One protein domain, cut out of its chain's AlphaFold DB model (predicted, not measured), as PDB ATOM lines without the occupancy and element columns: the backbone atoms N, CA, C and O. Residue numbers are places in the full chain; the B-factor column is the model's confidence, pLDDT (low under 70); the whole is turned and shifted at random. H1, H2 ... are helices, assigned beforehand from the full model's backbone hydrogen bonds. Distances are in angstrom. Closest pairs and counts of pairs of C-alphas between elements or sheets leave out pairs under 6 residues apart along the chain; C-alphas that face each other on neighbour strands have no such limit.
ATOM      1  N   LYS A   6       0.547  30.304 -41.515       91.56
ATOM      2  CA  LYS A   6       0.304  31.258 -40.429       91.56
ATOM      3  C   LYS A   6       1.017  30.836 -39.146       91.56
ATOM      4  O   LYS A   6       1.681  31.651 -38.519       91.56
ATOM      5  N   SER A   7       0.954  29.549 -38.810       91.50
ATOM      6  CA  SER A   7       1.635  29.007 -37.629       91.50
ATOM      7  C   SER A   7       3.161  29.109 -37.738       91.50
ATOM      8  O   SER A   7       3.832  29.332 -36.734       91.50
ATOM      9  N   ILE A   8       3.721  28.968 -38.944       91.75
ATOM     10  CA  ILE A   8       5.161  29.162 -39.172       91.75
ATOM     11  C   ILE A   8       5.533  30.633 -38.972       91.75
ATOM     12  O   ILE A   8       6.504  30.906 -38.277       91.75
ATOM     13  N   ILE A   9       4.747  31.562 -39.523       92.56
ATOM     14  CA  ILE A   9       4.965  33.003 -39.346       92.56
ATOM     15  C   ILE A   9       4.930  33.371 -37.860       92.56
ATOM     16  O   ILE A   9       5.861  34.001 -37.373       92.56
ATOM     17  N   GLU A  10       3.912  32.923 -37.123       92.31
ATOM     18  CA  GLU A  10       3.783  33.182 -35.682       92.31
ATOM     19  C   GLU A  10       4.995  32.661 -34.890       92.31
ATOM     20  O   GLU A  10       5.465  33.332 -33.974       92.31
ATOM     21  N   ARG A  11       5.546  31.498 -35.268       91.31
ATOM     22  CA  ARG A  11       6.760  30.949 -34.642       91.31
ATOM     23  C   ARG A  11       8.007  31.759 -34.975       91.31
ATOM     24  O   ARG A  11       8.771  32.063 -34.072       91.31
ATOM     25  N   VAL A  12       8.203  32.130 -36.242       91.75
ATOM     26  CA  VAL A  12       9.366  32.934 -36.651       91.75
ATOM     27  C   VAL A  12       9.321  34.320 -36.004       91.75
ATOM     28  O   VAL A  12      10.361  34.811 -35.579       91.75
ATOM     29  N   ILE A  13       8.132  34.924 -35.873       92.25
ATOM     30  CA  ILE A  13       7.941  36.167 -35.112       92.25
ATOM     31  C   ILE A  13       8.356  35.953 -33.656       92.25
ATOM     32  O   ILE A  13       9.211  36.683 -33.168       92.25
ATOM     33  N   ALA A  14       7.818  34.932 -32.982       92.25
ATOM     34  CA  ALA A  14       8.147  34.664 -31.584       92.25
ATOM     35  C   ALA A  14       9.656  34.440 -31.365       92.25
ATOM     36  O   ALA A  14      10.226  34.990 -30.424       92.25
ATOM     37  N   ASP A  15      10.316  33.687 -32.251       91.81
ATOM     38  CA  ASP A  15      11.759  33.433 -32.187       91.81
ATOM     39  C   ASP A  15      12.583  34.710 -32.451       91.81
ATOM     40  O   ASP A  15      13.607  34.950 -31.803       91.81
ATOM     41  N   PHE A  16      12.138  35.563 -33.379       90.94
ATOM     42  CA  PHE A  16      12.770  36.853 -33.665       90.94
ATOM     43  C   PHE A  16      12.662  37.812 -32.473       90.94
ATOM     44  O   PHE A  16      13.672  38.360 -32.030       90.94
ATOM     45  N   GLU A  17      11.461  37.979 -31.921       92.56
ATOM     46  CA  GLU A  17      11.217  38.872 -30.785       92.56
ATOM     47  C   GLU A  17      11.949  38.385 -29.530       92.56
ATOM     48  O   GLU A  17      12.526  39.183 -28.791       92.56
ATOM     49  N   PHE A  18      12.007  37.067 -29.321       92.62
ATOM     50  CA  PHE A  18      12.778  36.469 -28.236       92.62
ATOM     51  C   PHE A  18      14.287  36.705 -28.381       92.62
ATOM     52  O   PHE A  18      14.963  36.992 -27.394       92.62
ATOM     53  N   SER A  19      14.831  36.575 -29.595       91.38
ATOM     54  CA  SER A  19      16.279  36.671 -29.832       91.38
ATOM     55  C   SER A  19      16.806  38.105 -29.896       91.38
ATOM     56  O   SER A  19      17.951  38.342 -29.511       91.38
ATOM     57  N   THR A  20      15.997  39.056 -30.363       88.44
ATOM     58  CA  THR A  20      16.411  40.457 -30.554       88.44
ATOM     59  C   THR A  20      15.893  41.399 -29.470       88.44
ATOM     60  O   THR A  20      16.497  42.443 -29.232       88.44
ATOM     61  N   GLY A  21      14.789  41.049 -28.799       87.31
ATOM     62  CA  GLY A  21      14.066  41.948 -27.895       87.31
ATOM     63  C   GLY A  21      13.292  43.063 -28.613       87.31
ATOM     64  O   GLY A  21      12.667  43.891 -27.948       87.31
ATOM     65  N   GLU A  22      13.323  43.099 -29.946       85.00
ATOM     66  CA  GLU A  22      12.586  44.048 -30.778       85.00
ATOM     67  C   GLU A  22      11.271  43.432 -31.260       85.00
ATOM     68  O   GLU A  22      11.177  42.222 -31.448       85.00
ATOM     69  N   LYS A  23      10.251  44.265 -31.490       86.31
ATOM     70  CA  LYS A  23       8.986  43.799 -32.070       86.31
ATOM     71  C   LYS A  23       9.114  43.595 -33.574       86.31
ATOM     72  O   LYS A  23       9.683  44.439 -34.267       86.31
ATOM     73  N   ALA A  24       8.516  42.524 -34.090       76.56
ATOM     74  CA  ALA A  24       8.585  42.191 -35.514       76.56
ATOM     75  C   ALA A  24       7.886  43.220 -36.431       76.56
ATOM     76  O   ALA A  24       8.258  43.353 -37.597       76.56
ATOM     77  N   ASP A  25       6.909  43.971 -35.911       80.31
ATOM     78  CA  ASP A  25       6.142  44.998 -36.633       80.31
ATOM     79  C   ASP A  25       6.815  46.382 -36.652       80.31
ATOM     80  O   ASP A  25       6.327  47.312 -37.299       80.31
ATOM     81  N   ALA A  26       7.958  46.537 -35.977       75.44
ATOM     82  CA  ALA A  26       8.647  47.819 -35.871       75.44
ATOM     83  C   ALA A  26       9.272  48.286 -37.201       75.44
ATOM     84  O   ALA A  26       9.572  49.471 -37.361       75.44
ATOM     85  N   ASN A  27       9.482  47.375 -38.159       83.69
ATOM     86  CA  ASN A  27      10.138  47.665 -39.431       83.69
ATOM     87  C   ASN A  27       9.569  46.801 -40.571       83.69
ATOM     88  O   ASN A  27       9.688  45.578 -40.554       83.69
ATOM     89  N   GLN A  28       9.047  47.451 -41.618       85.62
ATOM     90  CA  GLN A  28       8.494  46.784 -42.807       85.62
ATOM     91  C   GLN A  28       9.494  45.850 -43.506       85.62
ATOM     92  O   GLN A  28       9.099  44.853 -44.105       85.62
ATOM     93  N   VAL A  29      10.797  46.145 -43.432       87.44
ATOM     94  CA  VAL A  29      11.837  45.269 -43.987       87.44
ATOM     95  C   VAL A  29      11.941  43.974 -43.180       87.44
ATOM     96  O   VAL A  29      12.086  42.905 -43.767       87.44
ATOM     97  N   ILE A  30      11.836  44.050 -41.849       85.62
ATOM     98  CA  ILE A  30      11.884  42.880 -40.960       85.62
ATOM     99  C   ILE A  30      10.649  42.007 -41.186       85.62
ATOM    100  O   ILE A  30      10.784  40.802 -41.387       85.62
ATOM    101  N   GLU A  31       9.466  42.614 -41.267       86.94
ATOM    102  CA  GLU A  31       8.219  41.910 -41.583       86.94
ATOM    103  C   GLU A  31       8.299  41.190 -42.943       86.94
ATOM    104  O   GLU A  31       7.975  40.002 -43.049       86.94
ATOM    105  N   ALA A  32       8.812  41.867 -43.977       88.94
ATOM    106  CA  ALA A  32       9.003  41.271 -45.299       88.94
ATOM    107  C   ALA A  32       9.994  40.092 -45.275       88.94
ATOM    108  O   ALA A  32       9.757  39.070 -45.928       88.94
ATOM    109  N   LEU A  33      11.085  40.199 -44.508       88.88
ATOM    110  CA  LEU A  33      12.064  39.122 -44.346       88.88
ATOM    111  C   LEU A  33      11.478  37.921 -43.596       88.88
ATOM    112  O   LEU A  33      11.665  36.787 -44.037       88.88
ATOM    113  N   ILE A  34      10.722  38.151 -42.519       90.19
ATOM    114  CA  ILE A  34      10.010  37.098 -41.779       90.19
ATOM    115  C   ILE A  34       9.014  36.381 -42.696       90.19
ATOM    116  O   ILE A  34       8.961  35.147 -42.705       90.19
ATOM    117  N   GLY A  35       8.268  37.131 -43.512       90.38
ATOM    118  CA  GLY A  35       7.349  36.575 -44.504       90.38
ATOM    119  C   GLY A  35       8.063  35.703 -45.541       90.38
ATOM    120  O   GLY A  35       7.647  34.569 -45.789       90.38
ATOM    121  N   ALA A  36       9.178  36.186 -46.099       92.69
ATOM    122  CA  ALA A  36       9.981  35.436 -47.063       92.69
ATOM    123  C   ALA A  36      10.568  34.149 -46.455       92.69
ATOM    124  O   ALA A  36      10.468  33.076 -47.055       92.69
ATOM    125  N   PHE A  37      11.129  34.232 -45.245       91.50
ATOM    126  CA  PHE A  37      11.730  33.092 -44.550       91.50
ATOM    127  C   PHE A  37      10.682  32.034 -44.180       91.50
ATOM    128  O   PHE A  37      10.873  30.836 -44.401       91.50
ATOM    129  N   SER A  38       9.521  32.475 -43.691       92.94
ATOM    130  CA  SER A  38       8.391  31.597 -43.373       92.94
ATOM    131  C   SER A  38       7.821  30.926 -44.623       92.94
ATOM    132  O   SER A  38       7.538  29.727 -44.605       92.94
ATOM    133  N   GLY A  39       7.708  31.668 -45.730       93.12
ATOM    134  CA  GLY A  39       7.295  31.130 -47.025       93.12
ATOM    135  C   GLY A  39       8.251  30.056 -47.548       93.12
ATOM    136  O   GLY A  39       7.800  28.994 -47.987       93.12
ATOM    137  N   ALA A  40       9.563  30.285 -47.433       93.56
ATOM    138  CA  ALA A  40      10.583  29.304 -47.800       93.56
ATOM    139  C   ALA A  40      10.481  28.026 -46.948       93.56
ATOM    140  O   ALA A  40      10.429  26.922 -47.493       93.56
ATOM    141  N   ASN A  41      10.357  28.160 -45.624       92.19
ATOM    142  CA  ASN A  41      10.184  27.017 -44.722       92.19
ATOM    143  C   ASN A  41       8.902  26.234 -45.019       92.19
ATOM    144  O   ASN A  41       8.924  25.006 -45.090       92.19
ATOM    145  N   HIS A  42       7.786  26.925 -45.252       93.19
ATOM    146  CA  HIS A  42       6.528  26.285 -45.629       93.19
ATOM    147  C   HIS A  42       6.657  25.497 -46.942       93.19
ATOM    148  O   HIS A  42       6.168  24.369 -47.036       93.19
ATOM    149  N   ALA A  43       7.359  26.043 -47.940       92.44
ATOM    150  CA  ALA A  43       7.630  25.340 -49.191       92.44
ATOM    151  C   ALA A  43       8.469  24.069 -48.971       92.44
ATOM    152  O   ALA A  43       8.137  23.020 -49.531       92.44
ATOM    153  N   ILE A  44       9.497  24.131 -48.117       92.31
ATOM    154  CA  ILE A  44      10.320  22.968 -47.748       92.31
ATOM    155  C   ILE A  44       9.467  21.900 -47.057       92.31
ATOM    156  O   ILE A  44       9.496  20.739 -47.465       92.31
ATOM    157  N   TYR A  45       8.660  22.270 -46.058       91.75
ATOM    158  CA  TYR A  45       7.786  21.313 -45.372       91.75
ATOM    159  C   TYR A  45       6.796  20.652 -46.326       91.75
ATOM    160  O   TYR A  45       6.626  19.436 -46.285       91.75
ATOM    161  N   ARG A  46       6.185  21.427 -47.229       90.38
ATOM    162  CA  ARG A  46       5.268  20.890 -48.236       90.38
ATOM    163  C   ARG A  46       5.971  19.938 -49.202       90.38
ATOM    164  O   ARG A  46       5.389  18.932 -49.599       90.38
ATOM    165  N   TYR A  47       7.212  20.242 -49.581       93.00
ATOM    166  CA  TYR A  47       8.016  19.354 -50.415       93.00
ATOM    167  C   TYR A  47       8.303  18.024 -49.708       93.00
ATOM    168  O   TYR A  47       8.099  16.967 -50.304       93.00
ATOM    169  N   ILE A  48       8.723  18.069 -48.440       92.50
ATOM    170  CA  ILE A  48       8.990  16.871 -47.634       92.50
ATOM    171  C   ILE A  48       7.718  16.039 -47.473       92.50
ATOM    172  O   ILE A  48       7.751  14.842 -47.730       92.50
ATOM    173  N   ASP A  49       6.596  16.659 -47.105       91.75
ATOM    174  CA  ASP A  49       5.319  15.960 -46.925       91.75
ATOM    175  C   ASP A  49       4.865  15.279 -48.222       91.75
ATOM    176  O   ASP A  49       4.512  14.102 -48.222       91.75
ATOM    177  N   ASN A  50       4.985  15.976 -49.359       91.56
ATOM    178  CA  ASN A  50       4.741  15.364 -50.661       91.56
ATOM    179  C   ASN A  50       5.652  14.147 -50.868       91.56
ATOM    180  O   ASN A  50       5.156  13.070 -51.166       91.56
ATOM    181  N   ARG A  51       6.968  14.278 -50.657       93.38
ATOM    182  CA  ARG A  51       7.916  13.161 -50.817       93.38
ATOM    183  C   ARG A  51       7.613  11.981 -49.894       93.38
ATOM    184  O   ARG A  51       7.700  10.851 -50.354       93.38
ATOM    185  N   LEU A  52       7.213  12.227 -48.648       93.44
ATOM    186  CA  LEU A  52       6.803  11.177 -47.716       93.44
ATOM    187  C   LEU A  52       5.542  10.457 -48.197       93.44
ATOM    188  O   LEU A  52       5.495   9.232 -48.156       93.44
ATOM    189  N   ASN A  53       4.555  11.183 -48.724       93.69
ATOM    190  CA  ASN A  53       3.356  10.566 -49.294       93.69
ATOM    191  C   ASN A  53       3.697   9.639 -50.471       93.69
ATOM    192  O   ASN A  53       3.122   8.559 -50.587       93.69
ATOM    193  N   GLN A  54       4.692   9.996 -51.287       93.62
ATOM    194  CA  GLN A  54       5.158   9.146 -52.388       93.62
ATOM    195  C   GLN A  54       5.833   7.838 -51.933       93.62
ATOM    196  O   GLN A  54       5.874   6.859 -52.683       93.62
ATOM    197  N   MET A  55       6.328   7.782 -50.690       91.69
ATOM    198  CA  MET A  55       6.897   6.560 -50.108       91.69
ATOM    199  C   MET A  55       5.835   5.511 -49.754       91.69
ATOM    200  O   MET A  55       6.195   4.389 -49.414       91.69
ATOM    201  N   PHE A  56       4.543   5.833 -49.823       91.69
ATOM    202  CA  PHE A  56       3.473   4.886 -49.527       91.69
ATOM    203  C   PHE A  56       2.593   4.698 -50.765       91.69
ATOM    204  O   PHE A  56       1.969   5.665 -51.202       91.69
TER     205      PHE A  56
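This is residues 6 to 56 of the 246 residues of the protein "Baseplate_J domain-containing protein" of endosymbiont of Bathymodiolus septemdierum str. Myojin knoll (UniProt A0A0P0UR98). One long helix, H2, makes the length of the domain, and a shorter helix, H1, crosses the first part of it at a steep angle, joined to it by a short loop. Beyond that crossing residues 43 to 56, of which 43 to 54 belong to H2, stick out as an arm. The printed part has 51 residues with two named helices, H1 then H2, and no named strand: all helix. It is loose, with a radius of gyration of the C-alphas of 13.8 A and spans of 45 by 18 by 14 A.

Find C-alpha 28 at (8.494, 46.784, -42.807); from there H2, residues 28 to 54, runs 39.0 A to C-alpha 54 at (5.158, 9.146, -52.388). Go back to C-alpha 6 at (0.304, 31.258, -40.429), where H1, residues 6 to 20, begins; it is 21.0 A long.

Look at Ile 9 and Ser 38: their C-alphas, the closest of H1 and H2, are 5.5 A apart, and the helices touch. Residues 8 to 13 of H1 alone touch H2, and residues 34 to 42 of H2 alone touch H1. Their lines stand at a steep tilt of 50 degrees, opposite ways. In H1 and H2 every O i to N i+4 pair is within hydrogen-bond range.

The C-alphas of Ala 26 and Phe 56, the two farthest apart, are 45.3 A from each other. The printed part has no cut, and the link from H1 to H2 is short. Without residues 43 to 56, which stand free, the body spans 25 by 18 by 12 A. The mean pLDDT of the printed part is 90.1, and no printed residue is under 70.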